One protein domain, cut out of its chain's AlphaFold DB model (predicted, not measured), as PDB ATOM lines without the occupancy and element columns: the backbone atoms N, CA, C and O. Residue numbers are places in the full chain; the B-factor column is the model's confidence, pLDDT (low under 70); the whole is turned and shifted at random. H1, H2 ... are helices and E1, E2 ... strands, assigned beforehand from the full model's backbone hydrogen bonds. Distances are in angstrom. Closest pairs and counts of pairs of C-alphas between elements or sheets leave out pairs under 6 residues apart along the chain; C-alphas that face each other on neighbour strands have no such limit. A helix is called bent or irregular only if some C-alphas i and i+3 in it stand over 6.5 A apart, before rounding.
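Overview. This is residues 70 to 250 of the 250 residues of an uncharacterized protein of Candidatus Atribacteria bacterium (UniProt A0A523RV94). An elongated bundle of helices has two long ones, H5 and H7, running opposite ways; they meet partway along and splay toward one end, where the hairpin E1 and E2 sits between them, E1 by H7 and E2 by H5. H8 packs on H5 and H7, H1 on H7 and H3, and H4 on H5, while H2 packs between H3 and H6 at the other end. The printed part has 181 residues with eight named helices and two strands, H1 to H7, E1, E2, H8, the sheet antiparallel; the class is mostly helix. It is compact, with a radius of gyration of the C-alphas of 18.3 A, and spans 59 by 33 by 27 A.

Arrangement. E1, residues 220 to 224, and E2, residues 227 to 231, form an antiparallel hairpin at 148 degrees; N 222 and O 229 are within hydrogen-bond range at 2.9 A. The closest C-alphas of E1 and H7, residues 177 to 204, are Tyr 220 and Leu 187, 5.8 A apart. Those of E2 and H5, residues 127 to 156, are Lys 227 and Lys 128, 6.1 A. H5, the hub, touches H7 with residues 139 to 143 alone, closest C-alphas Thr 143 and Phe 181, 7.0 A, at a shallow tilt of 24 degrees, opposite ways. H8, residues 233 to 249, touches H5, closest C-alphas Gln 244 and Leu 146, 6.0 A, the same way. H4, residues 114 to 121, forms a helical hairpin with H5, closest C-alphas Ile 116 and Val 137, 6.5 A. H1, residues 70 to 79, touches H7, closest C-alphas Ser 79 and Ser 178, 4.8 A. H3, residues 95 to 107, touches H5, closest C-alphas Ile 102 and Val 151, 6.7 A. H1, H3, H5, H7 and H8 form an up-and-down bundle, each running against the one before it. H2, residues 81 to 89, touches H6, residues 161 to 174, closest C-alphas Ile 89 and Lys 165, 5.7 A. Every O i to N i+4 pair is within hydrogen-bond range in H1, H2, H3, H4, H6 and H8; H5 has 24 of 26 and H7 21 of 24.

Along the chain. H1 begins at C-alpha 70 (218.626, 223.428, 260.924), and H8, 24.7 A long, ends at C-alpha 249 (188.387, 222.146, 271.405). H5 is 44.5 A long, with a kink of 30 degrees near residue 134, and is irregular: C-alphas 128 and 131 are 7.4 A apart. H7 is 39.8 A long, with a kink of 40 degrees near residue 198.

Size, cuts and confidence. The C-alphas of Asp 160 and Asn 205, the two farthest apart, are 60.6 A apart. The printed part has no cut; the link from H7 to E1, residues 205 to 219, is long. The mean pLDDT of the printed part is 90.9, and residues 109 to 112 are under 70.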
ATOM      1  N   SER A  70     219.159 222.749 259.731       85.56
ATOM      2  CA  SER A  70     218.626 223.428 260.924       85.56
ATOM      3  C   SER A  70     217.130 223.153 261.127       85.56
ATOM      4  O   SER A  70     216.692 222.882 262.245       85.56
ATOM      5  N   LYS A  71     216.344 223.146 260.041       89.25
ATOM      6  CA  LYS A  71     214.920 222.788 260.099       89.25
ATOM      7  C   LYS A  71     214.720 221.324 260.488       89.25
ATOM      8  O   LYS A  71     213.835 221.018 261.280       89.25
ATOM      9  N   GLU A  72     215.529 220.422 259.944       90.19
ATOM     10  CA  GLU A  72     215.463 218.986 260.226       90.19
ATOM     11  C   GLU A  72     215.851 218.650 261.666       90.19
ATOM     12  O   GLU A  72     215.212 217.794 262.271       90.19
ATOM     13  N   GLU A  73     216.847 219.338 262.225       89.81
ATOM     14  CA  GLU A  73     217.211 219.233 263.641       89.81
ATOM     15  C   GLU A  73     216.020 219.618 264.526       89.81
ATOM     16  O   GLU A  73     215.607 218.831 265.375       89.81
ATOM     17  N   TRP A  74     215.370 220.752 264.241       90.50
ATOM     18  CA  TRP A  74     214.165 221.156 264.966       90.50
ATOM     19  C   TRP A  74     213.010 220.148 264.817       90.50
ATOM     20  O   TRP A  74     212.348 219.819 265.797       90.50
ATOM     21  N   LEU A  75     212.766 219.615 263.612       91.69
ATOM     22  CA  LEU A  75     211.736 218.584 263.389       91.69
ATOM     23  C   LEU A  75     212.039 217.288 264.158       91.69
ATOM     24  O   LEU A  75     211.119 216.636 264.664       91.69
ATOM     25  N   SER A  76     213.317 216.929 264.267       90.12
ATOM     26  CA  SER A  76     213.779 215.784 265.052       90.12
ATOM     27  C   SER A  76     213.538 216.002 266.546       90.12
ATOM     28  O   SER A  76     213.000 215.115 267.210       90.12
ATOM     29  N   ASP A  77     213.860 217.188 267.067       90.75
ATOM     30  CA  ASP A  77     213.609 217.549 268.467       90.75
ATOM     31  C   ASP A  77     212.113 217.496 268.800       90.75
ATOM     32  O   ASP A  77     211.719 216.928 269.820       90.75
ATOM     33  N   VAL A  78     211.259 218.024 267.914       89.75
ATOM     34  CA  VAL A  78     209.799 217.953 268.076       89.75
ATOM     35  C   VAL A  78     209.310 216.504 268.062       89.75
ATOM     36  O   VAL A  78     208.472 216.128 268.880       89.75
ATOM     37  N   SER A  79     209.860 215.658 267.192       84.75
ATOM     38  CA  SER A  79     209.504 214.233 267.140       84.75
ATOM     39  C   SER A  79     209.918 213.483 268.415       84.75
ATOM     40  O   SER A  79     209.241 212.545 268.836       84.75
ATOM     41  N   PHE A  80     210.983 213.926 269.094       87.38
ATOM     42  CA  PHE A  80     211.421 213.367 270.375       87.38
ATOM     43  C   PHE A  80     210.487 213.714 271.552       87.38
ATOM     44  O   PHE A  80     210.555 213.086 272.614       87.38
ATOM     45  N   ILE A  81     209.560 214.662 271.384       90.00
ATOM     46  CA  ILE A  81     208.593 215.032 272.429       90.00
ATOM     47  C   ILE A  81     207.690 213.857 272.801       90.00
ATOM     48  O   ILE A  81     207.318 213.734 273.965       90.00
ATOM     49  N   GLU A  82     207.384 212.950 271.874       89.81
ATOM     50  CA  GLU A  82     206.609 211.743 272.184       89.81
ATOM     51  C   GLU A  82     207.295 210.861 273.225       89.81
ATOM     52  O   GLU A  82     206.645 210.337 274.131       89.81
ATOM     53  N   HIS A  83     208.624 210.763 273.164       90.56
ATOM     54  CA  HIS A  83     209.389 210.073 274.191       90.56
ATOM     55  C   HIS A  83     209.230 210.769 275.550       90.56
ATOM     56  O   HIS A  83     208.885 210.117 276.536       90.56
ATOM     57  N   GLN A  84     209.380 212.095 275.604       90.44
ATOM     58  CA  GLN A  84     209.175 212.872 276.837       90.44
ATOM     59  C   GLN A  84     207.746 212.739 277.384       90.44
ATOM     60  O   GLN A  84     207.541 212.625 278.593       90.44
ATOM     61  N   CYS A  85     206.759 212.705 276.491       91.38
ATOM     62  CA  CYS A  85     205.359 212.477 276.806       91.38
ATOM     63  C   CYS A  85     205.150 211.093 277.434       91.38
ATOM     64  O   CYS A  85     204.502 210.976 278.473       91.38
ATOM     65  N   SER A  86     205.717 210.040 276.835       91.38
ATOM     66  CA  SER A  86     205.635 208.679 277.378       91.38
ATOM     67  C   SER A  86     206.233 208.581 278.782       91.38
ATOM     68  O   SER A  86     205.603 208.015 279.672       91.38
ATOM     69  N   MET A  87     207.387 209.213 279.013       93.00
ATOM     70  CA  MET A  87     208.032 209.262 280.327       93.00
ATOM     71  C   MET A  87     207.104 209.878 281.380       93.00
ATOM     72  O   MET A  87     207.011 209.358 282.490       93.00
ATOM     73  N   PHE A  88     206.361 210.929 281.024       93.56
ATOM     74  CA  PHE A  88     205.368 211.520 281.920       93.56
ATOM     75  C   PHE A  88     204.169 210.589 282.152       93.56
ATOM     76  O   PHE A  88     203.770 210.368 283.293       93.56
ATOM     77  N   ILE A  89     203.614 210.000 281.088       91.00
ATOM     78  CA  ILE A  89     202.450 209.102 281.177       91.00
ATOM     79  C   ILE A  89     202.740 207.902 282.088       91.00
ATOM     80  O   ILE A  89     201.886 207.528 282.892       91.00
ATOM     81  N   TYR A  90     203.947 207.338 282.005       92.44
ATOM     82  CA  TYR A  90     204.393 206.228 282.852       92.44
ATOM     83  C   TYR A  90     204.864 206.659 284.251       92.44
ATOM     84  O   TYR A  90     205.296 205.816 285.031       92.44
ATOM     85  N   GLY A  91     204.785 207.950 284.590       89.81
ATOM     86  CA  GLY A  91     205.178 208.476 285.900       89.81
ATOM     87  C   GLY A  91     206.691 208.535 286.134       89.81
ATOM     88  O   GLY A  91     207.124 208.710 287.268       89.81
ATOM     89  N   ILE A  92     207.498 208.399 285.079       93.06
ATOM     90  CA  ILE A  92     208.964 208.465 285.136       93.06
ATOM     91  C   ILE A  92     209.438 209.927 285.196       93.06
ATOM     92  O   ILE A  92     210.475 210.229 285.783       93.06
ATOM     93  N   SER A  93     208.678 210.858 284.611       92.50
ATOM     94  CA  SER A  93     208.953 212.297 284.657       92.50
ATOM     95  C   SER A  93     207.735 213.099 285.123       92.50
ATOM     96  O   SER A  93     206.595 212.649 285.033       92.50
ATOM     97  N   SER A  94     207.970 214.306 285.648       93.25
ATOM     98  CA  SER A  94     206.894 215.226 286.024       93.25
ATOM     99  C   SER A  94     206.374 216.004 284.815       93.25
ATOM    100  O   SER A  94     207.110 216.267 283.858       93.25
ATOM    101  N   TYR A  95     205.123 216.467 284.895       93.62
ATOM    102  CA  TYR A  95     204.548 217.327 283.860       93.62
ATOM    103  C   TYR A  95     205.348 218.619 283.667       93.62
ATOM    104  O   TYR A  95     205.536 219.085 282.551       93.62
ATOM    105  N   GLN A  96     205.889 219.179 284.751       92.94
ATOM    106  CA  GLN A  96     206.732 220.375 284.689       92.94
ATOM    107  C   GLN A  96     208.031 220.128 283.913       92.94
ATOM    108  O   GLN A  96     208.444 220.987 283.137       92.94
ATOM    109  N   ASN A  97     208.655 218.958 284.080       92.81
ATOM    110  CA  ASN A  97     209.839 218.590 283.305       92.81
ATOM    111  C   ASN A  97     209.496 218.444 281.821       92.81
ATOM    112  O   ASN A  97     210.227 218.953 280.976       92.81
ATOM    113  N   PHE A  98     208.354 217.827 281.509       94.06
ATOM    114  CA  PHE A  98     207.832 217.768 280.148       94.06
ATOM    115  C   PHE A  98     207.598 219.172 279.557       94.06
ATOM    116  O   PHE A  98     208.116 219.474 278.481       94.06
ATOM    117  N   LEU A  99     206.907 220.062 280.280       94.38
ATOM    118  CA  LEU A  99     206.666 221.445 279.850       94.38
ATOM    119  C   LEU A  99     207.968 222.218 279.627       94.38
ATOM    120  O   LEU A  99     208.080 222.983 278.670       94.38
ATOM    121  N   LYS A 100     208.969 222.023 280.490       93.12
ATOM    122  CA  LYS A 100     210.291 222.634 280.322       93.12
ATOM    123  C   LYS A 100     210.950 222.166 279.024       93.12
ATOM    124  O   LYS A 100     211.448 222.998 278.270       93.12
ATOM    125  N   SER A 101     210.909 220.865 278.734       91.06
ATOM    126  CA  SER A 101     211.468 220.299 277.503       91.06
ATOM    127  C   SER A 101     210.805 220.878 276.251       91.06
ATOM    128  O   SER A 101     211.508 221.357 275.363       91.06
ATOM    129  N   ILE A 102     209.469 220.911 276.185       92.31
ATOM    130  CA  ILE A 102     208.776 221.427 274.991       92.31
ATOM    131  C   ILE A 102     208.953 222.944 274.823       92.31
ATOM    132  O   ILE A 102     209.072 223.421 273.697       92.31
ATOM    133  N   ASN A 103     209.034 223.705 275.920       90.75
ATOM    134  CA  ASN A 103     209.276 225.147 275.855       90.75
ATOM    135  C   ASN A 103     210.696 225.471 275.379       90.75
ATOM    136  O   ASN A 103     210.874 226.402 274.600       90.75
ATOM    137  N   ASN A 104     211.700 224.681 275.771       90.50
ATOM    138  CA  ASN A 104     213.058 224.843 275.249       90.50
ATOM    139  C   ASN A 104     213.097 224.680 273.718       90.50
ATOM    140  O   ASN A 104     213.733 225.479 273.034       90.50
ATOM    141  N   ILE A 105     212.360 223.700 273.182       89.88
ATOM    142  CA  ILE A 105     212.218 223.483 271.731       89.88
ATOM    143  C   ILE A 105     211.443 224.635 271.070       89.88
ATOM    144  O   ILE A 105     211.747 225.049 269.953       89.88
ATOM    145  N   ALA A 106     210.444 225.198 271.753       87.50
ATOM    146  CA  ALA A 106     209.702 226.353 271.252       87.50
ATOM    147  C   ALA A 106     210.557 227.631 271.170       87.50
ATOM    148  O   ALA A 106     210.319 228.451 270.279       87.50
ATOM    149  N   ILE A 107     211.532 227.789 272.075       82.81
ATOM    150  CA  ILE A 107     212.408 228.966 272.198       82.81
ATOM    151  C   ILE A 107     213.629 228.904 271.268       82.81
ATOM    152  O   ILE A 107     214.124 229.966 270.891       82.81
ATOM    153  N   SER A 108     214.085 227.729 270.807       74.50
ATOM    154  CA  SER A 108     215.238 227.566 269.882       74.50
ATOM    155  C   SER A 108     215.021 228.139 268.458       74.50
ATOM    156  O   SER A 108     215.721 227.825 267.501       74.50
ATOM    157  N   LYS A 109     214.059 229.055 268.336       61.62
ATOM    158  CA  LYS A 109     213.291 229.528 267.185       61.62
ATOM    159  C   LYS A 109     214.045 230.370 266.147       61.62
ATOM    160  O   LYS A 109     213.477 230.628 265.092       61.62
ATOM    161  N   ALA A 110     215.269 230.832 266.399       49.31
ATOM    162  CA  ALA A 110     215.787 232.010 265.690       49.31
ATOM    163  C   ALA A 110     215.966 231.858 264.158       49.31
ATOM    164  O   ALA A 110     215.752 232.839 263.454       49.31
ATOM    165  N   ASN A 111     216.247 230.662 263.618       54.50
ATOM    166  CA  ASN A 111     216.577 230.494 262.185       54.50
ATOM    167  C   ASN A 111     215.639 229.558 261.392       54.50
ATOM    168  O   ASN A 111     215.943 229.171 260.265       54.50
ATOM    169  N   ASN A 112     214.462 229.204 261.922       68.06
ATOM    170  CA  ASN A 112     213.655 228.113 261.348       68.06
ATOM    171  C   ASN A 112     212.917 228.435 260.027       68.06
ATOM    172  O   ASN A 112     212.184 227.593 259.501       68.06
ATOM    173  N   SER A 113     213.094 229.648 259.498       81.38
ATOM    174  CA  SER A 113     212.487 230.119 258.243       81.38
ATOM    175  C   SER A 113     213.520 230.428 257.155       81.38
ATOM    176  O   SER A 113     213.137 230.723 256.029       81.38
ATOM    177  N   GLU A 114     214.821 230.347 257.452       85.56
ATOM    178  CA  GLU A 114     215.891 230.688 256.500       85.56
ATOM    179  C   GLU A 114     215.862 229.784 255.256       85.56
ATOM    180  O   GLU A 114     216.022 230.243 254.125       85.56
ATOM    181  N   TRP A 115     215.516 228.507 255.451       88.88
ATOM    182  CA  TRP A 115     215.345 227.538 254.370       88.88
ATOM    183  C   TRP A 115     214.290 227.959 253.329       88.88
ATOM    184  O   TRP A 115     214.419 227.583 252.166       88.88
ATOM    185  N   ILE A 116     213.280 228.753 253.711       90.44
ATOM    186  CA  ILE A 116     212.244 229.256 252.796       90.44
ATOM    187  C   ILE A 116     212.864 230.238 251.801       90.44
ATOM    188  O   ILE A 116     212.718 230.068 250.589       90.44
ATOM    189  N   TYR A 117     213.594 231.229 252.319       89.06
ATOM    190  CA  TYR A 117     214.243 232.259 251.510       89.06
ATOM    191  C   TYR A 117     215.319 231.670 250.605       89.06
ATOM    192  O   TYR A 117     215.422 232.042 249.441       89.06
ATOM    193  N   ILE A 118     216.084 230.703 251.114       89.75
ATOM    194  CA  ILE A 118     217.129 230.030 250.341       89.75
ATOM    195  C   ILE A 118     216.532 229.215 249.187       89.75
ATOM    196  O   ILE A 118     217.044 229.275 248.070       89.75
ATOM    197  N   LEU A 119     215.424 228.497 249.404       89.50
ATOM    198  CA  LEU A 119     214.747 227.793 248.309       89.50
ATOM    199  C   LEU A 119     214.189 228.739 247.249       89.50
ATOM    200  O   LEU A 119     214.215 228.407 246.067       89.50
ATOM    201  N   GLU A 120     213.670 229.890 247.665       90.44
ATOM    202  CA  GLU A 120     213.156 230.903 246.748       90.44
ATOM    203  C   GLU A 120     214.279 231.564 245.942       90.44
ATOM    204  O   GLU A 120     214.185 231.664 244.719       90.44
ATOM    205  N   GLY A 121     215.390 231.921 246.592       89.50
ATOM    206  CA  GLY A 121     216.545 232.543 245.939       89.50
ATOM    207  C   GLY A 121     217.175 231.677 244.844       89.50
ATOM    208  O   GLY A 121     217.724 232.203 243.875       89.50
ATOM    209  N   TYR A 122     217.049 230.352 244.947       91.69
ATOM    210  CA  TYR A 122     217.579 229.405 243.962       91.69
ATOM    211  C   TYR A 122     216.543 228.848 242.982       91.69
ATOM    212  O   TYR A 122     216.862 227.950 242.200       91.69
ATOM    213  N   GLU A 123     215.332 229.404 242.949       88.19
ATOM    214  CA  GLU A 123     214.267 228.955 242.048       88.19
ATOM    215  C   GLU A 123     214.681 229.042 240.567       88.19
ATOM    216  O   GLU A 123     214.400 228.136 239.785       88.19
ATOM    217  N   ILE A 124     215.463 230.062 240.195       88.31
ATOM    218  CA  ILE A 124     215.996 230.233 238.831       88.31
ATOM    219  C   ILE A 124     216.902 229.056 238.423       88.31
ATOM    220  O   ILE A 124     216.913 228.648 237.262       88.31
ATOM    221  N   LEU A 125     217.658 228.488 239.368       89.50
ATOM    222  CA  LEU A 125     218.554 227.355 239.107       89.50
ATOM    223  C   LEU A 125     217.813 226.011 239.089       89.50
ATOM    224  O   LEU A 125     218.284 225.061 238.454       89.50
ATOM    225  N   PHE A 126     216.663 225.941 239.764       91.19
ATOM    226  CA  PHE A 126     215.849 224.740 239.931       91.19
ATOM    227  C   PHE A 126     214.364 225.007 239.626       91.19
ATOM    228  O   PHE A 126     213.511 224.746 240.469       91.19
ATOM    229  N   PRO A 127     213.996 225.446 238.411       88.75
ATOM    230  CA  PRO A 127     212.647 225.955 238.122       88.75
ATOM    231  C   PRO A 127     211.527 224.927 238.343       88.75
ATOM    232  O   PRO A 127     210.379 225.268 238.606       88.75
ATOM    233  N   LYS A 128     211.848 223.631 238.287       89.81
ATOM    234  CA  LYS A 128     210.889 222.549 238.546       89.81
ATOM    235  C   LYS A 128     210.419 222.485 240.008       89.81
ATOM    236  O   LYS A 128     209.419 221.821 240.278       89.81
ATOM    237  N   ILE A 129     211.102 223.156 240.948       90.62
ATOM    238  CA  ILE A 129     210.732 223.140 242.371       90.62
ATOM    239  C   ILE A 129     209.709 224.214 242.747       90.62
ATOM    240  O   ILE A 129     209.165 224.108 243.837       90.62
ATOM    241  N   THR A 130     209.414 225.208 241.899       90.75
ATOM    242  CA  THR A 130     208.550 226.363 242.237       90.75
ATOM    243  C   THR A 130     207.245 225.963 242.927       90.75
ATOM    244  O   THR A 130     206.919 226.438 244.015       90.75
ATOM    245  N   GLU A 131     206.494 225.047 242.317       90.12
ATOM    246  CA  GLU A 131     205.189 224.629 242.836       90.12
ATOM    247  C   GLU A 131     205.311 223.791 244.113       90.12
ATOM    248  O   GLU A 131     204.489 223.900 245.025       90.12
ATOM    249  N   ILE A 132     206.372 222.989 244.224       92.56
ATOM    250  CA  ILE A 132     206.654 222.235 245.447       92.56
ATOM    251  C   ILE A 132     207.096 223.155 246.569       92.56
ATOM    252  O   ILE A 132     206.643 222.970 247.692       92.56
ATOM    253  N   ARG A 133     207.932 224.154 246.286       92.06
ATOM    254  CA  ARG A 133     208.394 225.140 247.259       92.06
ATOM    255  C   ARG A 133     207.201 225.788 247.941       92.06
ATOM    256  O   ARG A 133     207.141 225.757 249.162       92.06
ATOM    257  N   LYS A 134     206.223 226.286 247.177       93.00
ATOM    258  CA  LYS A 134     204.998 226.888 247.736       93.00
ATOM    259  C   LYS A 134     204.296 225.936 248.708       93.00
ATOM    260  O   LYS A 134     204.024 226.310 249.843       93.00
ATOM    261  N   LYS A 135     204.084 224.680 248.304       95.06
ATOM    262  CA  LYS A 135     203.453 223.659 249.158       95.06
ATOM    263  C   LYS A 135     204.279 223.309 250.397       95.06
ATOM    264  O   LYS A 135     203.710 223.144 251.472       95.06
ATOM    265  N   MET A 136     205.599 223.203 250.256       93.25
ATOM    266  CA  MET A 136     206.529 222.954 251.361       93.25
ATOM    267  C   MET A 136     206.515 224.111 252.356       93.25
ATOM    268  O   MET A 136     206.514 223.871 253.556       93.25
ATOM    269  N   VAL A 137     206.466 225.355 251.870       92.88
ATOM    270  CA  VAL A 137     206.347 226.561 252.701       92.88
ATOM    271  C   VAL A 137     205.044 226.539 253.486       92.88
ATOM    272  O   VAL A 137     205.092 226.706 254.701       92.88
ATOM    273  N   THR A 138     203.911 226.256 252.836       94.00
ATOM    274  CA  THR A 138     202.623 226.091 253.524       94.00
ATOM    275  C   THR A 138     202.724 225.034 254.619       94.00
ATOM    276  O   THR A 138     202.472 225.343 255.776       94.00
ATOM    277  N   ILE A 139     203.199 223.826 254.301       93.88
ATOM    278  CA  ILE A 139     203.411 222.766 255.300       93.88
ATOM    279  C   ILE A 139     204.307 223.252 256.447       93.88
ATOM    280  O   ILE A 139     204.028 222.994 257.614       93.88
ATOM    281  N   GLY A 140     205.390 223.960 256.135       92.12
ATOM    282  CA  GLY A 140     206.323 224.459 257.137       92.12
ATOM    283  C   GLY A 140     205.699 225.472 258.092       92.12
ATOM    284  O   GLY A 140     205.995 225.436 259.285       92.12
ATOM    285  N   ILE A 141     204.829 226.345 257.585       91.69
ATOM    286  CA  ILE A 141     204.067 227.303 258.393       91.69
ATOM    287  C   ILE A 141     203.049 226.557 259.261       91.69
ATOM    288  O   ILE A 141     203.077 226.708 260.480       91.69
ATOM    289  N   GLU A 142     202.242 225.683 258.660       93.38
ATOM    290  CA  GLU A 142     201.183 224.936 259.350       93.38
ATOM    291  C   GLU A 142     201.726 224.011 260.451       93.38
ATOM    292  O   GLU A 142     201.177 223.928 261.549       93.38
ATOM    293  N   THR A 143     202.858 223.345 260.205       92.38
ATOM    294  CA  THR A 143     203.528 222.498 261.210       92.38
ATOM    295  C   THR A 143     204.111 223.314 262.361       92.38
ATOM    296  O   THR A 143     204.046 222.882 263.514       92.38
ATOM    297  N   ASN A 144     204.652 224.503 262.081       91.25
ATOM    298  CA  ASN A 144     205.109 225.416 263.127       91.25
ATOM    299  C   ASN A 144     203.932 225.889 263.986       91.25
ATOM    300  O   ASN A 144     204.017 225.847 265.212       91.25
ATOM    301  N   GLU A 145     202.841 226.326 263.358       92.06
ATOM    302  CA  GLU A 145     201.641 226.783 264.057       92.06
ATOM    303  C   GLU A 145     201.028 225.671 264.910       92.06
ATOM    304  O   GLU A 145     200.784 225.873 266.102       92.06
ATOM    305  N   LEU A 146     200.884 224.468 264.347       94.19
ATOM    306  CA  LEU A 146     200.438 223.280 265.071       94.19
ATOM    307  C   LEU A 146     201.283 223.038 266.331       94.19
ATOM    308  O   LEU A 146     200.736 222.796 267.409       94.19
ATOM    309  N   PHE A 147     202.611 223.133 266.216       94.00
ATOM    310  CA  PHE A 147     203.506 222.965 267.354       94.00
ATOM    311  C   PHE A 147     203.304 224.043 268.428       94.00
ATOM    312  O   PHE A 147     203.209 223.716 269.612       94.00
ATOM    313  N   TYR A 148     203.192 225.319 268.050       91.69
ATOM    314  CA  TYR A 148     202.970 226.397 269.023       91.69
ATOM    315  C   TYR A 148     201.611 226.297 269.709       91.69
ATOM    316  O   TYR A 148     201.530 226.492 270.923       91.69
ATOM    317  N   ASN A 149     200.567 225.935 268.966       93.56
ATOM    318  CA  ASN A 149     199.242 225.692 269.525       93.56
ATOM    319  C   ASN A 149     199.277 224.531 270.520       93.56
ATOM    320  O   ASN A 149     198.720 224.640 271.611       93.56
ATOM    321  N   PHE A 150     200.012 223.462 270.204       95.12
ATOM    322  CA  PHE A 150     200.240 222.359 271.131       95.12
ATOM    323  C   PHE A 150     200.960 222.803 272.410       95.12
ATOM    324  O   PHE A 150     200.482 222.507 273.504       95.12
ATOM    325  N   VAL A 151     202.073 223.536 272.303       93.25
ATOM    326  CA  VAL A 151     202.838 224.015 273.471       93.25
ATOM    327  C   VAL A 151     201.995 224.944 274.346       93.25
ATOM    328  O   VAL A 151     201.985 224.802 275.573       93.25
ATOM    329  N   SER A 152     201.260 225.868 273.723       93.12
ATOM    330  CA  SER A 152     200.333 226.770 274.410       93.12
ATOM    331  C   SER A 152     199.252 225.982 275.147       93.12
ATOM    332  O   SER A 152     199.029 226.193 276.340       93.12
ATOM    333  N   ARG A 153     198.626 225.012 274.471       93.75
ATOM    334  CA  ARG A 153     197.571 224.189 275.060       93.75
ATOM    335  C   ARG A 153     198.096 223.341 276.211       93.75
ATOM    336  O   ARG A 153     197.513 223.378 277.287       93.75
ATOM    337  N   ALA A 154     199.224 222.656 276.030       92.81
ATOM    338  CA  ALA A 154     199.876 221.895 277.092       92.81
ATOM    339  C   ALA A 154     200.175 222.781 278.315       92.81
ATOM    340  O   ALA A 154     199.872 222.421 279.446       92.81
ATOM    341  N   SER A 155     200.684 223.993 278.106       91.62
ATOM    342  CA  SER A 155     201.008 224.903 279.213       91.62
ATOM    343  C   SER A 155     199.777 225.385 279.998       91.62
ATOM    344  O   SER A 155     199.907 225.725 281.173       91.62
ATOM    345  N   ASN A 156     198.598 225.398 279.369       90.88
ATOM    346  CA  ASN A 156     197.354 225.930 279.933       90.88
ATOM    347  C   ASN A 156     196.381 224.858 280.447       90.88
ATOM    348  O   ASN A 156     195.328 225.200 280.989       90.88
ATOM    349  N   ILE A 157     196.696 223.570 280.298       90.25
ATOM    350  CA  ILE A 157     195.855 222.501 280.843       90.25
ATOM    351  C   ILE A 157     195.815 222.578 282.372       90.25
ATOM    352  O   ILE A 157     196.806 222.906 283.031       90.25
ATOM    353  N   ALA A 158     194.647 222.252 282.938       81.00
ATOM    354  CA  ALA A 158     194.432 222.177 284.378       81.00
ATOM    355  C   ALA A 158     195.553 221.386 285.075       81.00
ATOM    356  O   ALA A 158     196.096 220.424 284.530       81.00
ATOM    357  N   ARG A 159     195.886 221.757 286.319       82.06
ATOM    358  CA  ARG A 159     196.906 221.067 287.138       82.06
ATOM    359  C   ARG A 159     196.433 219.705 287.671       82.06
ATOM    360  O   ARG A 159     196.796 219.309 288.772       82.06
ATOM    361  N   ASP A 160     195.630 219.006 286.884       91.38
ATOM    362  CA  ASP A 160     195.154 217.658 287.135       91.38
ATOM    363  C   ASP A 160     195.952 216.678 286.264       91.38
ATOM    364  O   ASP A 160     196.002 216.798 285.038       91.38
ATOM    365  N   THR A 161     196.611 215.719 286.912       90.62
ATOM    366  CA  THR A 161     197.504 214.768 286.237       90.62
ATOM    367  C   THR A 161     196.759 213.828 285.292       90.62
ATOM    368  O   THR A 161     197.298 213.477 284.244       90.62
ATOM    369  N   GLU A 162     195.529 213.432 285.612       92.88
ATOM    370  CA  GLU A 162     194.761 212.514 284.771       92.88
ATOM    371  C   GLU A 162     194.236 213.233 283.526       92.88
ATOM    372  O   GLU A 162     194.355 212.703 282.420       92.88
ATOM    373  N   ILE A 163     193.798 214.491 283.658       93.31
ATOM    374  CA  ILE A 163     193.434 215.336 282.508       93.31
ATOM    375  C   ILE A 163     194.644 215.569 281.588       93.31
ATOM    376  O   ILE A 163     194.516 215.494 280.363       93.31
ATOM    377  N   GLN A 164     195.828 215.823 282.155       94.00
ATOM    378  CA  GLN A 164     197.071 216.001 281.393       94.00
ATOM    379  C   GLN A 164     197.471 214.725 280.643       94.00
ATOM    380  O   GLN A 164     197.820 214.784 279.463       94.00
ATOM    381  N   LYS A 165     197.411 213.562 281.305       94.06
ATOM    382  CA  LYS A 165     197.701 212.268 280.673       94.06
ATOM    383  C   LYS A 165     196.694 211.931 279.579       94.06
ATOM    384  O   LYS A 165     197.106 211.392 278.554       94.06
ATOM    385  N   ALA A 166     195.407 212.214 279.783       93.25
ATOM    386  CA  ALA A 166     194.365 211.975 278.788       93.25
ATOM    387  C   ALA A 166     194.621 212.801 277.519       93.25
ATOM    388  O   ALA A 166     194.758 212.230 276.440       93.25
ATOM    389  N   PHE A 167     194.828 214.114 277.674       94.25
ATOM    390  CA  PHE A 167     195.188 215.019 276.580       94.25
ATOM    391  C   PHE A 167     196.391 214.523 275.773       94.25
ATOM    392  O   PHE A 167     196.350 214.425 274.547       94.25
ATOM    393  N   LEU A 168     197.478 214.205 276.476       93.69
ATOM    394  CA  LEU A 168     198.719 213.776 275.854       93.69
ATOM    395  C   LEU A 168     198.575 212.410 275.167       93.69
ATOM    396  O   LEU A 168     199.066 212.228 274.052       93.69
ATOM    397  N   ASN A 169     197.862 211.459 275.777       93.31
ATOM    398  CA  ASN A 169     197.557 210.184 275.129       93.31
ATOM    399  C   ASN A 169     196.753 210.386 273.842       93.31
ATOM    400  O   ASN A 169     197.092 209.769 272.834       93.31
ATOM    401  N   ASP A 170     195.734 211.246 273.847       93.50
ATOM    402  CA  ASP A 170     194.939 211.517 272.649       93.50
ATOM    403  C   ASP A 170     195.810 212.103 271.531       93.50
ATOM    404  O   ASP A 170     195.846 211.567 270.422       93.50
ATOM    405  N   ILE A 171     196.595 213.139 271.821       93.44
ATOM    406  CA  ILE A 171     197.461 213.780 270.821       93.44
ATOM    407  C   ILE A 171     198.474 212.807 270.215       93.44
ATOM    408  O   ILE A 171     198.603 212.719 268.989       93.44
ATOM    409  N   PHE A 172     199.200 212.065 271.050       92.62
ATOM    410  CA  PHE A 172     200.299 211.234 270.565       92.62
ATOM    411  C   PHE A 172     199.828 209.882 270.024       92.62
ATOM    412  O   PHE A 172     200.335 209.440 268.996       92.62
ATOM    413  N   LYS A 173     198.817 209.241 270.626       88.62
ATOM    414  CA  LYS A 173     198.346 207.917 270.174       88.62
ATOM    415  C   LYS A 173     197.245 207.999 269.130       88.62
ATOM    416  O   LYS A 173     197.327 207.316 268.110       88.62
ATOM    417  N   ARG A 174     196.205 208.803 269.376       87.81
ATOM    418  CA  ARG A 174     195.039 208.877 268.483       87.81
ATOM    419  C   ARG A 174     195.348 209.723 267.257       87.81
ATOM    420  O   ARG A 174     195.106 209.281 266.137       87.81
ATOM    421  N   TYR A 175     195.917 210.904 267.472       89.69
ATOM    422  CA  TYR A 175     196.194 211.857 266.398       89.69
ATOM    423  C   TYR A 175     197.604 211.738 265.807       89.69
ATOM    424  O   TYR A 175     197.883 212.322 264.760       89.69
ATOM    425  N   LYS A 176     198.481 210.928 266.415       91.88
ATOM    426  CA  LYS A 176     199.840 210.644 265.926       91.88
ATOM    427  C   LYS A 176     200.652 211.918 265.669       91.88
ATOM    428  O   LYS A 176     201.300 212.029 264.629       91.88
ATOM    429  N   PHE A 177     200.625 212.874 266.595       93.06
ATOM    430  CA  PHE A 177     201.272 214.188 266.460       93.06
ATOM    431  C   PHE A 177     202.685 214.149 265.855       93.06
ATOM    432  O   PHE A 177     202.936 214.804 264.846       93.06
ATOM    433  N   SER A 178     203.583 213.312 266.379       92.44
ATOM    434  CA  SER A 178     204.975 213.197 265.906       92.44
ATOM    435  C   SER A 178     205.089 212.793 264.440       92.44
ATOM    436  O   SER A 178     205.999 213.227 263.738       92.44
ATOM    437  N   SER A 179     204.147 211.978 263.950       93.06
ATOM    438  CA  SER A 179     204.174 211.502 262.565       93.06
ATOM    439  C   SER A 179     204.026 212.640 261.557       93.06
ATOM    440  O   SER A 179     204.574 212.542 260.468       93.06
ATOM    441  N   ILE A 180     203.356 213.740 261.919       94.50
ATOM    442  CA  ILE A 180     203.234 214.918 261.050       94.50
ATOM    443  C   ILE A 180     204.607 215.553 260.816       94.50
ATOM    444  O   ILE A 180     204.955 215.865 259.677       94.50
ATOM    445  N   PHE A 181     205.404 215.709 261.871       94.50
ATOM    446  CA  PHE A 181     206.738 216.309 261.790       94.50
ATOM    447  C   PHE A 181     207.724 215.393 261.064       94.50
ATOM    448  O   PHE A 181     208.490 215.864 260.222       94.50
ATOM    449  N   LEU A 182     207.644 214.083 261.316       94.12
ATOM    450  CA  LEU A 182     208.437 213.087 260.601       94.12
ATOM    451  C   LEU A 182     208.114 213.072 259.102       94.12
ATOM    452  O   LEU A 182     209.020 213.071 258.273       94.12
ATOM    453  N   ASP A 183     206.833 213.103 258.737       95.12
ATOM    454  CA  ASP A 183     206.392 213.153 257.342       95.12
ATOM    455  C   ASP A 183     206.933 214.402 256.628       95.12
ATOM    456  O   ASP A 183     207.405 214.311 255.491       95.12
ATOM    457  N   PHE A 184     206.946 215.561 257.300       95.50
ATOM    458  CA  PHE A 184     207.548 216.769 256.735       95.50
ATOM    459  C   PHE A 184     209.066 216.637 256.571       95.50
ATOM    460  O   PHE A 184     209.606 216.983 255.520       95.50
ATOM    461  N   GLN A 185     209.755 216.066 257.560       94.56
ATOM    462  CA  GLN A 185     211.185 215.771 257.461       94.56
ATOM    463  C   GLN A 185     211.483 214.839 256.273       94.56
ATOM    464  O   GLN A 185     212.453 215.041 255.542       94.56
ATOM    465  N   MET A 186     210.626 213.845 256.022       95.38
ATOM    466  CA  MET A 186     210.761 212.958 254.865       95.38
ATOM    467  C   MET A 186     210.557 213.693 253.537       95.38
ATOM    468  O   MET A 186     211.294 213.433 252.589       95.38
ATOM    469  N   LEU A 187     209.629 214.650 253.460       95.69
ATOM    470  CA  LEU A 187     209.478 215.501 252.273       95.69
ATOM    471  C   LEU A 187     210.704 216.390 252.027       95.69
ATOM    472  O   LEU A 187     211.110 216.573 250.878       95.69
ATOM    473  N   MET A 188     211.323 216.921 253.086       94.44
ATOM    474  CA  MET A 188     212.581 217.667 252.963       94.44
ATOM    475  C   MET A 188     213.707 216.770 252.438       94.44
ATOM    476  O   MET A 188     214.450 217.181 251.544       94.44
ATOM    477  N   ASN A 189     213.795 215.525 252.917       95.06
ATOM    478  CA  ASN A 189     214.733 214.528 252.399       95.06
ATOM    479  C   ASN A 189     214.508 214.221 250.915       95.06
ATOM    480  O   ASN A 189     215.465 214.248 250.139       95.06
ATOM    481  N   ASP A 190     213.261 213.991 250.507       95.62
ATOM    482  CA  ASP A 190     212.913 213.748 249.107       95.62
ATOM    483  C   ASP A 190     213.344 214.940 248.222       95.62
ATOM    484  O   ASP A 190     213.923 214.755 247.147       95.62
ATOM    485  N   LEU A 191     213.148 216.181 248.690       94.81
ATOM    486  CA  LEU A 191     213.578 217.384 247.970       94.81
ATOM    487  C   LEU A 191     215.110 217.508 247.893       94.81
ATOM    488  O   LEU A 191     215.637 217.886 246.845       94.81
ATOM    489  N   LYS A 192     215.850 217.141 248.949       94.38
ATOM    490  CA  LYS A 192     217.326 217.087 248.905       94.38
ATOM    491  C   LYS A 192     217.819 216.096 247.856       94.38
ATOM    492  O   LYS A 192     218.726 216.429 247.095       94.38
ATOM    493  N   ILE A 193     217.213 214.908 247.793       94.31
ATOM    494  CA  ILE A 193     217.542 213.889 246.788       94.31
ATOM    495  C   ILE A 193     217.283 214.438 245.383       94.31
ATOM    496  O   ILE A 193     218.145 214.325 244.511       94.31
ATOM    497  N   TYR A 194     216.140 215.097 245.172       94.00
ATOM    498  CA  TYR A 194     215.834 215.745 243.899       94.00
ATOM    499  C   TYR A 194     216.910 216.766 243.493       94.00
ATOM    500  O   TYR A 194     217.473 216.675 242.402       94.00
ATOM    501  N   ILE A 195     217.253 217.705 244.380       94.06
ATOM    502  CA  ILE A 195     218.264 218.738 244.104       94.06
ATOM    503  C   ILE A 195     219.638 218.100 243.851       94.06
ATOM    504  O   ILE A 195     220.369 218.520 242.953       94.06
ATOM    505  N   GLN A 196     220.002 217.051 244.590       93.75
ATOM    506  CA  GLN A 196     221.236 216.303 244.351       93.75
ATOM    507  C   GLN A 196     221.264 215.653 242.961       93.75
ATOM    508  O   GLN A 196     222.289 215.711 242.275       93.75
ATOM    509  N   ASN A 197     220.149 215.074 242.521       93.00
ATOM    510  CA  ASN A 197     220.034 214.474 241.195       93.00
ATOM    511  C   ASN A 197     220.147 215.517 240.076       93.00
ATOM    512  O   ASN A 197     220.839 215.265 239.093       93.00
ATOM    513  N   GLU A 198     219.546 216.696 240.248       91.56
ATOM    514  CA  GLU A 198     219.599 217.810 239.281       91.56
ATOM    515  C   GLU A 198     220.948 218.548 239.241       91.56
ATOM    516  O   GLU A 198     221.164 219.433 238.408       91.56
ATOM    517  N   THR A 199     221.859 218.200 240.144       92.00
ATOM    518  CA  THR A 199     223.204 218.770 240.228       92.00
ATOM    519  C   THR A 199     224.242 217.692 239.952       92.00
ATOM    520  O   THR A 199     224.524 217.404 238.792       92.00
ATOM    521  N   ILE A 200     224.777 217.044 240.988       89.75
ATOM    522  CA  ILE A 200     225.812 216.016 240.859       89.75
ATOM    523  C   ILE A 200     225.322 214.863 239.994       89.75
ATOM    524  O   ILE A 200     226.081 214.398 239.148       89.75
ATOM    525  N   GLY A 201     224.066 214.437 240.152       85.69
ATOM    526  CA  GLY A 201     223.553 213.289 239.410       85.69
ATOM    527  C   GLY A 201     223.610 213.463 237.890       85.69
ATOM    528  O   GLY A 201     223.925 212.517 237.168       85.69
ATOM    529  N   THR A 202     223.416 214.692 237.403       86.38
ATOM    530  CA  THR A 202     223.592 215.023 235.979       86.38
ATOM    531  C   THR A 202     225.048 214.953 235.515       86.38
ATOM    532  O   THR A 202     225.300 214.593 234.369       86.38
ATOM    533  N   ILE A 203     226.007 215.251 236.396       85.81
ATOM    534  CA  ILE A 203     227.445 215.240 236.092       85.81
ATOM    535  C   ILE A 203     227.971 213.805 236.055       85.81
ATOM    536  O   ILE A 203     228.679 213.430 235.125       85.81
ATOM    537  N   VAL A 204     227.618 213.001 237.059       88.81
ATOM    538  CA  VAL A 204     228.089 211.611 237.182       88.81
ATOM    539  C   VAL A 204     227.224 210.613 236.410       88.81
ATOM    540  O   VAL A 204     227.499 209.419 236.439       88.81
ATOM    541  N   ASN A 205     226.169 211.093 235.743       89.69
ATOM    542  CA  ASN A 205     225.171 210.282 235.047       89.69
ATOM    543  C   ASN A 205     224.590 209.156 235.929       89.69
ATOM    544  O   ASN A 205     224.431 208.015 235.499       89.69
ATOM    545  N   SER A 206     224.298 209.484 237.186       91.06
ATOM    546  CA  SER A 206     223.733 208.566 238.177       91.06
ATOM    547  C   SER A 206     222.706 209.301 239.024       91.06
ATOM    548  O   SER A 206     222.918 210.452 239.398       91.06
ATOM    549  N   LYS A 207     221.574 208.661 239.316       91.44
ATOM    550  CA  LYS A 207     220.485 209.266 240.088       91.44
ATOM    551  C   LYS A 207     220.190 208.411 241.307       91.44
ATOM    552  O   LYS A 207     220.026 207.202 241.190       91.44
ATOM    553  N   ALA A 208     220.097 209.059 242.460       90.88
ATOM    554  CA  ALA A 208     219.549 208.441 243.652       90.88
ATOM    555  C   ALA A 208     218.031 208.287 243.495       90.88
ATOM    556  O   ALA A 208     217.357 209.182 242.974       90.88
ATOM    557  N   GLU A 209     217.493 207.160 243.943       91.94
ATOM    558  CA  GLU A 209     216.055 206.918 243.899       91.94
ATOM    559  C   GLU A 209     215.329 207.802 244.917       91.94
ATOM    560  O   GLU A 209     215.761 207.952 246.063       91.94
ATOM    561  N   LEU A 210     214.209 208.392 244.494       92.25
ATOM    562  CA  LEU A 210     213.280 209.016 245.427       92.25
ATOM    563  C   LEU A 210     212.567 207.932 246.232       92.25
ATOM    564  O   LEU A 210     212.269 206.847 245.732       92.25
ATOM    565  N   ARG A 211     212.264 208.250 247.488       93.06
ATOM    566  CA  ARG A 211     211.559 207.341 248.380       93.06
ATOM    567  C   ARG A 211     210.162 207.036 247.841       93.06
ATOM    568  O   ARG A 211     209.388 207.935 247.531       93.06
ATOM    569  N   ILE A 212     209.805 205.755 247.862       91.56
ATOM    570  CA  ILE A 212     208.428 205.290 247.692       91.56
ATOM    571  C   ILE A 212     207.988 204.699 249.034       91.56
ATOM    572  O   ILE A 212     208.489 203.640 249.428       91.56
ATOM    573  N   PRO A 213     207.110 205.375 249.796       90.62
ATOM    574  CA  PRO A 213     206.697 204.869 251.096       90.62
ATOM    575  C   PRO A 213     205.915 203.558 250.952       90.62
ATOM    576  O   PRO A 213     205.084 203.405 250.056       90.62
ATOM    577  N   LYS A 214     206.154 202.617 251.877       91.62
ATOM    578  CA  LYS A 214     205.379 201.365 251.965       91.62
ATOM    579  C   LYS A 214     203.894 201.653 252.193       91.62
ATOM    580  O   LYS A 214     203.039 201.056 251.546       91.62
ATOM    581  N   ASP A 215     203.602 202.597 253.087       91.00
ATOM    582  CA  ASP A 215     202.272 203.179 253.223       91.00
ATOM    583  C   ASP A 215     202.097 204.277 252.167       91.00
ATOM    584  O   ASP A 215     202.579 205.402 252.316       91.00
ATOM    585  N   LYS A 216     201.375 203.940 251.094       89.88
ATOM    586  CA  LYS A 216     201.084 204.850 249.976       89.88
ATOM    587  C   LYS A 216     200.234 206.055 250.362       89.88
ATOM    588  O   LYS A 216     199.963 206.880 249.498       89.88
ATOM    589  N   SER A 217     199.771 206.144 251.602       89.19
ATOM    590  CA  SER A 217     198.962 207.249 252.089       89.19
ATOM    591  C   SER A 217     199.782 208.364 252.749       89.19
ATOM    592  O   SER A 217     199.247 209.448 252.987       89.19
ATOM    593  N   LEU A 218     201.073 208.119 252.992       92.81
ATOM    594  CA  LEU A 218     202.029 209.121 253.455       92.81
ATOM    595  C   LEU A 218     202.397 210.089 252.326       92.81
ATOM    596  O   LEU A 218     202.353 209.710 251.148       92.81
ATOM    597  N   PRO A 219     202.781 211.333 252.648       95.12
ATOM    598  CA  PRO A 219     203.228 212.265 251.633       95.12
ATOM    599  C   PRO A 219     204.632 211.898 251.127       95.12
ATOM    600  O   PRO A 219     205.499 211.452 251.886       95.12
ATOM    601  N   TYR A 220     204.855 212.061 249.824       96.00
ATOM    602  CA  TYR A 220     206.156 211.858 249.173       96.00
ATOM    603  C   TYR A 220     206.251 212.669 247.880       96.00
ATOM    604  O   TYR A 220     205.225 213.085 247.323       96.00
ATOM    605  N   LEU A 221     207.475 212.904 247.404       96.00
ATOM    606  CA  LEU A 221     207.688 213.546 246.107       96.00
ATOM    607  C   LEU A 221     207.621 212.546 244.962       96.00
ATOM    608  O   LEU A 221     208.269 211.504 244.990       96.00
ATOM    609  N   GLU A 222     206.901 212.916 243.909       93.56
ATOM    610  CA  GLU A 222     206.853 212.155 242.668       93.56
ATOM    611  C   GLU A 222     207.161 213.053 241.471       93.56
ATOM    612  O   GLU A 222     206.664 214.180 241.368       93.56
ATOM    613  N   ILE A 223     207.996 212.541 240.566       91.06
ATOM    614  CA  ILE A 223     208.405 213.230 239.343       91.06
ATOM    615  C   ILE A 223     207.577 212.678 238.178       91.06
ATOM    616  O   ILE A 223     207.665 211.496 237.854       91.06
ATOM    617  N   PHE A 224     206.817 213.549 237.517       85.31
ATOM    618  CA  PHE A 224     206.060 213.250 236.302       85.31
ATOM    619  C   PHE A 224     206.582 214.103 235.148       85.31
ATOM    620  O   PHE A 224     206.177 215.256 234.973       85.31
ATOM    621  N   GLY A 225     207.494 213.532 234.358       83.75
ATOM    622  CA  GLY A 225     208.170 214.250 233.279       83.75
ATOM    623  C   GLY A 225     208.929 215.460 233.823       83.75
ATOM    624  O   GLY A 225     209.887 215.312 234.581       83.75
ATOM    625  N   ASP A 226     208.468 216.660 233.468       83.56
ATOM    626  CA  ASP A 226     209.070 217.921 233.912       83.56
ATOM    627  C   ASP A 226     208.442 218.521 235.172       83.56
ATOM    628  O   ASP A 226     208.890 219.567 235.637       83.56
ATOM    629  N   LYS A 227     207.424 217.872 235.741       88.12
ATOM    630  CA  LYS A 227     206.746 218.340 236.951       88.12
ATOM    631  C   LYS A 227     207.140 217.498 238.148       88.12
ATOM    632  O   LYS A 227     207.277 216.281 238.050       88.12
ATOM    633  N   ILE A 228     207.234 218.150 239.298       93.12
ATOM    634  CA  ILE A 228     207.358 217.486 240.589       93.12
ATOM    635  C   ILE A 228     206.085 217.795 241.369       93.12
ATOM    636  O   ILE A 228     205.631 218.940 241.399       93.12
ATOM    637  N   ILE A 229     205.500 216.782 241.997       94.44
ATOM    638  CA  ILE A 229     204.330 216.953 242.856       94.44
ATOM    639  C   ILE A 229     204.547 216.293 244.213       94.44
ATOM    640  O   ILE A 229     205.254 215.296 244.327       94.44
ATOM    641  N   ILE A 230     203.886 216.831 245.236       96.12
ATOM    642  CA  ILE A 230     203.722 216.157 246.526       96.12
ATOM    643  C   ILE A 230     202.469 215.284 246.427       96.12
ATOM    644  O   ILE A 230     201.350 215.805 246.343       96.12
ATOM    645  N   LYS A 231     202.637 213.962 246.415       96.19
ATOM    646  CA  LYS A 231     201.511 213.029 246.531       96.19
ATOM    647  C   LYS A 231     200.946 213.062 247.944       96.19
ATOM    648  O   LYS A 231     201.672 213.306 248.899       96.19
ATOM    649  N   ASN A 232     199.634 212.846 248.060       95.56
ATOM    650  CA  ASN A 232     198.883 212.913 249.321       95.56
ATOM    651  C   ASN A 232     199.004 214.248 250.074       95.56
ATOM    652  O   ASN A 232     198.790 214.288 251.281       95.56
ATOM    653  N   TYR A 233     199.304 215.340 249.364       96.12
ATOM    654  CA  TYR A 233     199.406 216.677 249.951       96.12
ATOM    655  C   TYR A 233     198.145 217.071 250.731       96.12
ATOM    656  O   TYR A 233     198.246 217.377 251.911       96.12
ATOM    657  N   ASN A 234     196.960 216.984 250.110       95.56
ATOM    658  CA  ASN A 234     195.705 217.367 250.769       95.56
ATOM    659  C   ASN A 234     195.458 216.524 252.024       95.56
ATOM    660  O   ASN A 234     195.263 217.079 253.089       95.56
ATOM    661  N   LYS A 235     195.618 215.196 251.935       94.75
ATOM    662  CA  LYS A 235     195.478 214.298 253.093       94.75
ATOM    663  C   LYS A 235     196.421 214.670 254.244       94.75
ATOM    664  O   LYS A 235     196.098 214.454 255.408       94.75
ATOM    665  N   TYR A 236     197.617 215.156 253.927       95.94
ATOM    666  CA  TYR A 236     198.572 215.604 254.929       95.94
ATOM    667  C   TYR A 236     198.144 216.930 255.579       95.94
ATOM    668  O   TYR A 236     198.211 217.036 256.800       95.94
ATOM    669  N   ILE A 237     197.642 217.889 254.794       96.69
ATOM    670  CA  ILE A 237     197.058 219.136 255.310       96.69
ATOM    671  C   ILE A 237     195.820 218.846 256.170       96.69
ATOM    672  O   ILE A 237     195.792 219.261 257.319       96.69
ATOM    673  N   ASP A 238     194.893 218.007 255.700       95.62
ATOM    674  CA  ASP A 238     193.687 217.621 256.445       95.62
ATOM    675  C   ASP A 238     194.027 217.037 257.829       95.62
ATOM    676  O   ASP A 238     193.312 217.248 258.811       95.62
ATOM    677  N   ARG A 239     195.143 216.295 257.935       95.44
ATOM    678  CA  ARG A 239     195.644 215.788 259.223       95.44
ATOM    679  C   ARG A 239     196.101 216.918 260.135       95.44
ATOM    680  O   ARG A 239     195.805 216.854 261.324       95.44
ATOM    681  N   ILE A 240     196.823 217.910 259.613       96.06
ATOM    682  CA  ILE A 240     197.237 219.079 260.398       96.06
ATOM    683  C   ILE A 240     196.000 219.832 260.889       96.06
ATOM    684  O   ILE A 240     195.884 220.051 262.095       96.06
ATOM    685  N   ASP A 241     195.059 220.122 259.994       96.19
ATOM    686  CA  ASP A 241     193.828 220.853 260.303       96.19
ATOM    687  C   ASP A 241     193.013 220.132 261.381       96.19
ATOM    688  O   ASP A 241     192.633 220.731 262.385       96.19
ATOM    689  N   THR A 242     192.853 218.808 261.254       95.75
ATOM    690  CA  THR A 242     192.168 217.976 262.259       95.75
ATOM    691  C   THR A 242     192.812 218.106 263.646       95.75
ATOM    692  O   THR A 242     192.111 218.194 264.657       95.75
ATOM    693  N   LEU A 243     194.149 218.115 263.736       95.19
ATOM    694  CA  LEU A 243     194.821 218.308 265.024       95.19
ATOM    695  C   LEU A 243     194.700 219.740 265.537       95.19
ATOM    696  O   LEU A 243     194.558 219.933 266.743       95.19
ATOM    697  N   GLN A 244     194.779 220.737 264.658       95.00
ATOM    698  CA  GLN A 244     194.582 222.128 265.051       95.00
ATOM    699  C   GLN A 244     193.167 222.341 265.608       95.00
ATOM    700  O   GLN A 244     193.011 223.004 266.631       95.00
ATOM    701  N   GLU A 245     192.144 221.750 264.991       95.06
ATOM    702  CA  GLU A 245     190.772 221.752 265.505       95.06
ATOM    703  C   GLU A 245     190.675 221.060 266.863       95.06
ATOM    704  O   GLU A 245     190.121 221.631 267.802       95.06
ATOM    705  N   PHE A 246     191.282 219.881 267.017       94.25
ATOM    706  CA  PHE A 246     191.342 219.200 268.311       94.25
ATOM    707  C   PHE A 246     191.970 220.085 269.403       94.25
ATOM    708  O   PHE A 246     191.426 220.193 270.502       94.25
ATOM    709  N   LEU A 247     193.083 220.760 269.100       93.44
ATOM    710  CA  LEU A 247     193.769 221.656 270.036       93.44
ATOM    711  C   LEU A 247     192.937 222.883 270.428       93.44
ATOM    712  O   LEU A 247     193.151 223.420 271.513       93.44
ATOM    713  N   LYS A 248     192.016 223.330 269.564       91.31
ATOM    714  CA  LYS A 248     191.074 224.423 269.858       91.31
ATOM    715  C   LYS A 248     189.926 223.977 270.766       91.31
ATOM    716  O   LYS A 248     189.388 224.803 271.496       91.31
ATOM    717  N   LEU A 249     189.523 222.708 270.670       86.75
ATOM    718  CA  LEU A 249     188.387 222.146 271.405       86.75
ATOM    719  C   LEU A 249     188.738 221.699 272.820       86.75
ATOM    720  O   LEU A 249     187.875 221.745 273.695       86.75
ATOM    721  N   TYR A 250     189.968 221.216 273.019       79.06
ATOM    722  CA  TYR A 250     190.456 220.897 274.354       79.06
ATOM    723  C   TYR A 250     190.533 222.179 275.162       79.06
ATOM    724  O   TYR A 250     190.199 222.138 276.366       79.06
TER     725      TYR A 250